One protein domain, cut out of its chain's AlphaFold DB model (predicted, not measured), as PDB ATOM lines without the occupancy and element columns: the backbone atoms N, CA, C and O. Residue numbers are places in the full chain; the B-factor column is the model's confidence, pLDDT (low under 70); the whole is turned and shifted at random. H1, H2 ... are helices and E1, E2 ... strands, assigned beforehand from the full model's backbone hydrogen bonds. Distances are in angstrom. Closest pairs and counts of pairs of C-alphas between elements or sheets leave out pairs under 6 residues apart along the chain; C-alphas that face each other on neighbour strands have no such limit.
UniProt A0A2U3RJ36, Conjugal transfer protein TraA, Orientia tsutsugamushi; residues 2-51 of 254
ATOM      1  N   GLU A   2      47.615   5.168 -31.295       76.25
ATOM      2  CA  GLU A   2      47.009   5.503 -29.994       76.25
ATOM      3  C   GLU A   2      46.081   4.413 -29.409       76.25
ATOM      4  O   GLU A   2      46.160   4.105 -28.225       76.25
ATOM      5  N   LEU A   3      45.245   3.754 -30.222       84.75
ATOM      6  CA  LEU A   3      44.298   2.732 -29.733       84.75
ATOM      7  C   LEU A   3      44.997   1.480 -29.171       84.75
ATOM      8  O   LEU A   3      44.639   0.988 -28.104       84.75
ATOM      9  N   VAL A   4      46.031   0.995 -29.867       88.44
ATOM     10  CA  VAL A   4      46.811  -0.183 -29.444       88.44
ATOM     11  C   VAL A   4      47.637   0.125 -28.196       88.44
ATOM     12  O   VAL A   4      47.691  -0.695 -27.286       88.44
ATOM     13  N   GLN A   5      48.215   1.329 -28.103       87.81
ATOM     14  CA  GLN A   5      48.908   1.794 -26.891       87.81
ATOM     15  C   GLN A   5      47.983   1.823 -25.669       87.81
ATOM     16  O   GLN A   5      48.420   1.564 -24.553       87.81
ATOM     17  N   ASN A   6      46.691   2.067 -25.885       88.00
ATOM     18  CA  ASN A   6      45.666   2.006 -24.852       88.00
ATOM     19  C   ASN A   6      45.154   0.582 -24.552       88.00
ATOM     20  O   ASN A   6      44.191   0.421 -23.798       88.00
ATOM     21  N   GLY A   7      45.775  -0.452 -25.128       90.50
ATOM     22  CA  GLY A   7      45.438  -1.856 -24.906       90.50
ATOM     23  C   GLY A   7      44.216  -2.342 -25.682       90.50
ATOM     24  O   GLY A   7      43.658  -3.375 -25.323       90.50
ATOM     25  N   LEU A   8      43.757  -1.622 -26.710       91.56
ATOM     26  CA  LEU A   8      42.651  -2.072 -27.558       91.56
ATOM     27  C   LEU A   8      43.157  -2.947 -28.708       91.56
ATOM     28  O   LEU A   8      44.167  -2.642 -29.343       91.56
ATOM     29  N   GLY A   9      42.411  -4.010 -29.007       91.56
ATOM     30  CA  GLY A   9      42.600  -4.779 -30.230       91.56
ATOM     31  C   GLY A   9      42.039  -4.008 -31.417       91.56
ATOM     32  O   GLY A   9      40.933  -3.468 -31.337       91.56
ATOM     33  N   VAL A  10      42.797  -3.960 -32.509       91.69
ATOM     34  CA  VAL A  10      42.408  -3.263 -33.737       91.69
ATOM     35  C   VAL A  10      42.591  -4.200 -34.923       91.69
ATOM     36  O   VAL A  10      43.687  -4.713 -35.141       91.69
ATOM     37  N   GLN A  11      41.532  -4.382 -35.701       94.06
ATOM     38  CA  GLN A  11      41.571  -5.022 -37.011       94.06
ATOM     39  C   GLN A  11      41.353  -3.953 -38.083       94.06
ATOM     40  O   GLN A  11      40.465  -3.109 -37.956       94.06
ATOM     41  N   ILE A  12      42.191  -3.978 -39.120       93.62
ATOM     42  CA  ILE A  12      42.135  -3.037 -40.240       93.62
ATOM     43  C   ILE A  12      41.968  -3.837 -41.526       93.62
ATOM     44  O   ILE A  12      42.867  -4.582 -41.910       93.62
ATOM     45  N   ASP A  13      40.847  -3.625 -42.205       95.00
ATOM     46  CA  ASP A  13      40.532  -4.259 -43.480       95.00
ATOM     47  C   ASP A  13      40.510  -3.193 -44.575       95.00
ATOM     48  O   ASP A  13      39.668  -2.296 -44.559       95.00
ATOM     49  N   ILE A  14      41.446  -3.261 -45.526       93.88
ATOM     50  CA  ILE A  14      41.529  -2.310 -46.644       93.88
ATOM     51  C   ILE A  14      40.813  -2.907 -47.851       93.88
ATOM     52  O   ILE A  14      41.194  -3.957 -48.368       93.88
ATOM     53  N   HIS A  15      39.780  -2.221 -48.320       91.75
ATOM     54  CA  HIS A  15      38.953  -2.652 -49.432       91.75
ATOM     55  C   HIS A  15      39.320  -1.907 -50.712       91.75
ATOM     56  O   HIS A  15      39.408  -0.676 -50.758       91.75
ATOM     57  N   LYS A  16      39.486  -2.686 -51.784       90.75
ATOM     58  CA  LYS A  16      39.585  -2.148 -53.139       90.75
ATOM     59  C   LYS A  16      38.203  -1.726 -53.653       90.75
ATOM     60  O   LYS A  16      37.207  -2.344 -53.266       90.75
ATOM     61  N   PRO A  17      38.132  -0.743 -54.563       86.81
ATOM     62  CA  PRO A  17      36.878  -0.342 -55.181       86.81
ATOM     63  C   PRO A  17      36.172  -1.518 -55.869       86.81
ATOM     64  O   PRO A  17      36.810  -2.393 -56.464       86.81
ATOM     65  N   HIS A  18      34.840  -1.527 -55.814       81.25
ATOM     66  CA  HIS A  18      34.026  -2.418 -56.641       81.25
ATOM     67  C   HIS A  18      34.033  -1.956 -58.107       81.25
ATOM     68  O   HIS A  18      34.388  -0.817 -58.405       81.25
ATOM     69  N   THR A  19      33.643  -2.828 -59.041       74.88
ATOM     70  CA  THR A  19      33.645  -2.521 -60.481       74.88
ATOM     71  C   THR A  19      32.878  -1.228 -60.782       74.88
ATOM     72  O   THR A  19      31.684  -1.138 -60.505       74.88
ATOM     73  N   GLY A  20      33.572  -0.242 -61.359       72.38
ATOM     74  CA  GLY A  20      33.026   1.080 -61.690       72.38
ATOM     75  C   GLY A  20      33.195   2.152 -60.602       72.38
ATOM     76  O   GLY A  20      32.907   3.315 -60.867       72.38
ATOM     77  N   ASP A  21      33.688   1.796 -59.413       71.38
ATOM     78  CA  ASP A  21      33.990   2.727 -58.320       71.38
ATOM     79  C   ASP A  21      35.498   3.061 -58.277       71.38
ATOM     80  O   ASP A  21      36.341   2.310 -58.772       71.38
ATOM     81  N   LYS A  22      35.850   4.200 -57.675       81.50
ATOM     82  CA  LYS A  22      37.229   4.634 -57.385       81.50
ATOM     83  C   LYS A  22      37.512   4.725 -55.878       81.50
ATOM     84  O   LYS A  22      38.622   5.077 -55.486       81.50
ATOM     85  N   ASN A  23      36.526   4.413 -55.037       83.25
ATOM     86  CA  ASN A  23      36.586   4.588 -53.591       83.25
ATOM     87  C   ASN A  23      37.351   3.464 -52.866       83.25
ATOM     88  O   ASN A  23      36.773   2.450 -52.457       83.25
ATOM     89  N   TRP A  24      38.658   3.660 -52.685       88.88
ATOM     90  CA  TRP A  24      39.450   2.888 -51.728       88.88
ATOM     91  C   TRP A  24      39.063   3.294 -50.308       88.88
ATOM     92  O   TRP A  24      39.093   4.475 -49.974       88.88
ATOM     93  N   HIS A  25      38.718   2.325 -49.466       89.69
ATOM     94  CA  HIS A  25      38.313   2.594 -48.088       89.69
ATOM     95  C   HIS A  25      38.814   1.501 -47.151       89.69
ATOM     96  O   HIS A  25      39.148   0.400 -47.586       89.69
ATOM     97  N   ALA A  26      38.874   1.814 -45.859       90.44
ATOM     98  CA  ALA A  26      39.258   0.863 -44.831       90.44
ATOM     99  C   ALA A  26      38.179   0.773 -43.752       90.44
ATOM    100  O   ALA A  26      37.610   1.788 -43.346       90.44
ATOM    101  N   HIS A  27      37.929  -0.440 -43.273       91.06
ATOM    102  CA  HIS A  27      37.186  -0.673 -42.044       91.06
ATOM    103  C   HIS A  27      38.178  -0.833 -40.898       91.06
ATOM    104  O   HIS A  27      39.141  -1.589 -41.001       91.06
ATOM    105  N   ILE A  28      37.941  -0.102 -39.811       89.69
ATOM    106  CA  ILE A  28      38.727  -0.205 -38.583       89.69
ATOM    107  C   ILE A  28      37.785  -0.716 -37.500       89.69
ATOM    108  O   ILE A  28      36.904   0.005 -37.032       89.69
ATOM    109  N   LEU A  29      37.953  -1.982 -37.136       90.19
ATOM    110  CA  LEU A  29      37.216  -2.636 -36.064       90.19
ATOM    111  C   LEU A  29      38.059  -2.554 -34.795       90.19
ATOM    112  O   LEU A  29      39.203  -3.001 -34.771       90.19
ATOM    113  N   VAL A  30      37.494  -1.968 -33.744       89.50
ATOM    114  CA  VAL A  30      38.185  -1.737 -32.473       89.50
ATOM    115  C   VAL A  30      37.423  -2.448 -31.365       89.50
ATOM    116  O   VAL A  30      36.194  -2.360 -31.293       89.50
ATOM    117  N   THR A  31      38.130  -3.158 -30.487       90.50
ATOM    118  CA  THR A  31      37.496  -3.736 -29.300       90.50
ATOM    119  C   THR A  31      36.994  -2.625 -28.375       90.50
ATOM    120  O   THR A  31      37.652  -1.613 -28.175       90.50
ATOM    121  N   THR A  32      35.837  -2.816 -27.743       89.50
ATOM    122  CA  THR A  32      35.311  -1.858 -26.742       89.50
ATOM    123  C   THR A  32      35.919  -2.060 -25.351       89.50
ATOM    124  O   THR A  32      35.624  -1.328 -24.406       89.50
ATOM    125  N   ARG A  33      36.759  -3.090 -25.198       90.75
ATOM    126  CA  ARG A  33      37.455  -3.469 -23.965       90.75
ATOM    127  C   ARG A  33      38.946  -3.582 -24.227       90.75
ATOM    128  O   ARG A  33      39.354  -4.001 -25.311       90.75
ATOM    129  N   ARG A  34      39.728  -3.248 -23.203       93.00
ATOM    130  CA  ARG A  34      41.183  -3.415 -23.211       93.00
ATOM    131  C   ARG A  34      41.559  -4.877 -23.025       93.00
ATOM    132  O   ARG A  34      40.857  -5.586 -22.314       93.00
ATOM    133  N   PHE A  35      42.678  -5.301 -23.585       93.31
ATOM    134  CA  PHE A  35      43.333  -6.546 -23.211       93.31
ATOM    135  C   PHE A  35      44.070  -6.386 -21.876       93.31
ATOM    136  O   PHE A  35      44.476  -5.288 -21.482       93.31
ATOM    137  N   LYS A  36      44.220  -7.489 -21.144       90.94
ATOM    138  CA  LYS A  36      45.218  -7.609 -20.077       90.94
ATOM    139  C   LYS A  36      46.619  -7.637 -20.700       90.94
ATOM    140  O   LYS A  36      46.774  -7.936 -21.877       90.94
ATOM    141  N   GLU A  37      47.643  -7.378 -19.889       87.19
ATOM    142  CA  GLU A  37      49.052  -7.439 -20.317       87.19
ATOM    143  C   GLU A  37      49.457  -8.801 -20.901       87.19
ATOM    144  O   GLU A  37      50.339  -8.854 -21.749       87.19
ATOM    145  N   ASN A  38      48.786  -9.888 -20.501       88.56
ATOM    146  CA  ASN A  38      49.009 -11.218 -21.072       88.56
ATOM    147  C   ASN A  38      48.419 -11.396 -22.485       88.56
ATOM    148  O   ASN A  38      48.709 -12.395 -23.124       88.56
ATOM    149  N   GLY A  39      47.583 -10.471 -22.971       86.00
ATOM    150  CA  GLY A  39      46.969 -10.527 -24.303       86.00
ATOM    151  C   GLY A  39      45.867 -11.580 -24.485       86.00
ATOM    152  O   GLY A  39      45.238 -11.611 -25.538       86.00
ATOM    153  N   GLU A  40      45.589 -12.409 -23.477       88.75
ATOM    154  CA  GLU A  40      44.651 -13.541 -23.580       88.75
ATOM    155  C   GLU A  40      43.254 -13.222 -23.030       88.75
ATOM    156  O   GLU A  40      42.276 -13.894 -23.351       88.75
ATOM    157  N   GLU A  41      43.134 -12.173 -22.217       92.19
ATOM    158  CA  GLU A  41      41.896 -11.821 -21.522       92.19
ATOM    159  C   GLU A  41      41.531 -10.344 -21.684       92.19
ATOM    160  O   GLU A  41      42.395  -9.478 -21.834       92.19
ATOM    161  N   LEU A  42      40.236 -10.029 -21.563       92.06
ATOM    162  CA  LEU A  42      39.721  -8.658 -21.608       92.06
ATOM    163  C   LEU A  42      39.567  -8.054 -20.197       92.06
ATOM    164  O   LEU A  42      39.121  -8.711 -19.257       92.06
ATOM    165  N   ARG A  43      39.894  -6.766 -20.060       89.06
ATOM    166  CA  ARG A  43      39.683  -5.914 -18.879       89.06
ATOM    167  C   ARG A  43      38.386  -5.088 -19.019       89.06
ATOM    168  O   ARG A  43      37.426  -5.449 -19.715       89.06
ATOM    169  N   ALA A  44      38.335  -3.977 -18.285       85.44
ATOM    170  CA  ALA A  44      37.263  -2.996 -18.323       85.44
ATOM    171  C   ALA A  44      37.043  -2.429 -19.736       85.44
ATOM    172  O   ALA A  44      37.937  -2.429 -20.590       85.44
ATOM    173  N   LYS A  45      35.820  -1.940 -19.960       88.19
ATOM    174  CA  LYS A  45      35.494  -1.163 -21.155       88.19
ATOM    175  C   LYS A  45      36.332   0.112 -21.186       88.19
ATOM    176  O   LYS A  45      36.520   0.735 -20.143       88.19
ATOM    177  N   ALA A  46      36.792   0.500 -22.368       86.50
ATOM    178  CA  ALA A  46      37.556   1.728 -22.565       86.50
ATOM    179  C   ALA A  46      36.647   2.957 -22.709       86.50
ATOM    180  O   ALA A  46      36.746   3.708 -23.670       86.50
ATOM    181  N   VAL A  47      35.740   3.137 -21.744       80.75
ATOM    182  CA  VAL A  47      34.752   4.232 -21.729       80.75
ATOM    183  C   VAL A  47      35.395   5.615 -21.659       80.75
ATOM    184  O   VAL A  47      34.787   6.601 -22.046       80.75
ATOM    185  N   ASP A  48      36.624   5.683 -21.159       80.19
ATOM    186  CA  ASP A  48      37.444   6.889 -21.094       80.19
ATOM    187  C   ASP A  48      37.966   7.342 -22.467       80.19
ATOM    188  O   ASP A  48      38.353   8.497 -22.602       80.19
ATOM    189  N   LEU A  49      37.939   6.458 -23.471       76.75
ATOM    190  CA  LEU A  49      38.291   6.756 -24.864       76.75
ATOM    191  C   LEU A  49      37.060   6.937 -25.761       76.75
ATOM    192  O   LEU A  49      37.203   7.206 -26.953       76.75
ATOM    193  N   GLU A  50      35.853   6.727 -25.226       69.50
ATOM    194  CA  GLU A  50      34.619   6.956 -25.970       69.50
ATOM    195  C   GLU A  50      34.246   8.448 -25.923       69.50
ATOM    196  O   GLU A  50      34.368   9.076 -24.864       69.50
ATOM    197  N   PRO A  51      33.717   9.016 -27.026       65.25
ATOM    198  CA  PRO A  51      33.222  10.386 -27.025       65.25
ATOM    199  C   PRO A  51      32.166  10.549 -25.932       65.25
ATOM    200  O   PRO A  51      31.207   9.773 -25.855       65.25
TER     201      PRO A  51
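What this domain is: This is residues 2 to 51 of the 254 residues of the protein "Conjugal transfer protein TraA" of Orientia tsutsugamushi (UniProt A0A2U3RJ36). A long, narrow hairpin of E1 and E2 makes the longest axis; at one end of it E2 bends, and its last residues pair with the short strand E3. The small helix H1 sits at that same end, beside the beginning of E1. The 50 printed residues hold one named helix and three named strands, in the order H1, E1, E2, E3; the class is mostly strand. The antiparallel sheet, in the order E1, E2, E3, is a meander, each strand the antiparallel neighbour of the one before. The whole is only just extended, close to loose, with a radius of gyration of the C-alphas of 14.8 A, and only just flat, spanning 44 by 25 by 14 A.

How they stand to each other: Look first at E2, residues 25 to 35, the inner strand, which bends by 70 degrees at residue 32. It forms a hairpin with E1, residues 8 to 15, an edge strand: C-alphas 14 and 26 face each other at 4.3 A, and N 11 and O 29 are within hydrogen-bond range at 2.9 A. Past the bend E2 forms a hairpin with E3, residues 42 to 45, the other edge strand: C-alphas 33 and 45 face each other at 4.1 A, and N 43 and O 34 are within hydrogen-bond range at 2.7 A. E1 and E3 are apart. H1, residues 2 to 5, only grazes the sheet, with its residues 2 to 4; its closest C-alphas to E1 are those of Val 4 and Val 10, 6.9 A apart. H1 and E2 are near each other. H1 is too short for any O i to N i+4 pair; its one O i to N i+3 pair is within range.

Where its parts are: Find C-alpha 25 at (38.313, 2.594, -48.088), where E2 begins; its first and last C-alphas are 27.0 A apart. E1 runs 22.2 A from C-alpha 8 at (42.651, -2.072, -27.558). E3 measures 8.6 A and ends at C-alpha 45, (35.494, -1.163, -21.155); H1 measures 5.2 A.

The domain as a whole: The C-alphas farthest apart are those of Gly 20 and Asn 38, 45.3 A. The printed part has no cut; the link from H1 to E1 is tight, the others short. In this model, confidence is under 70 at residues 50 to 51.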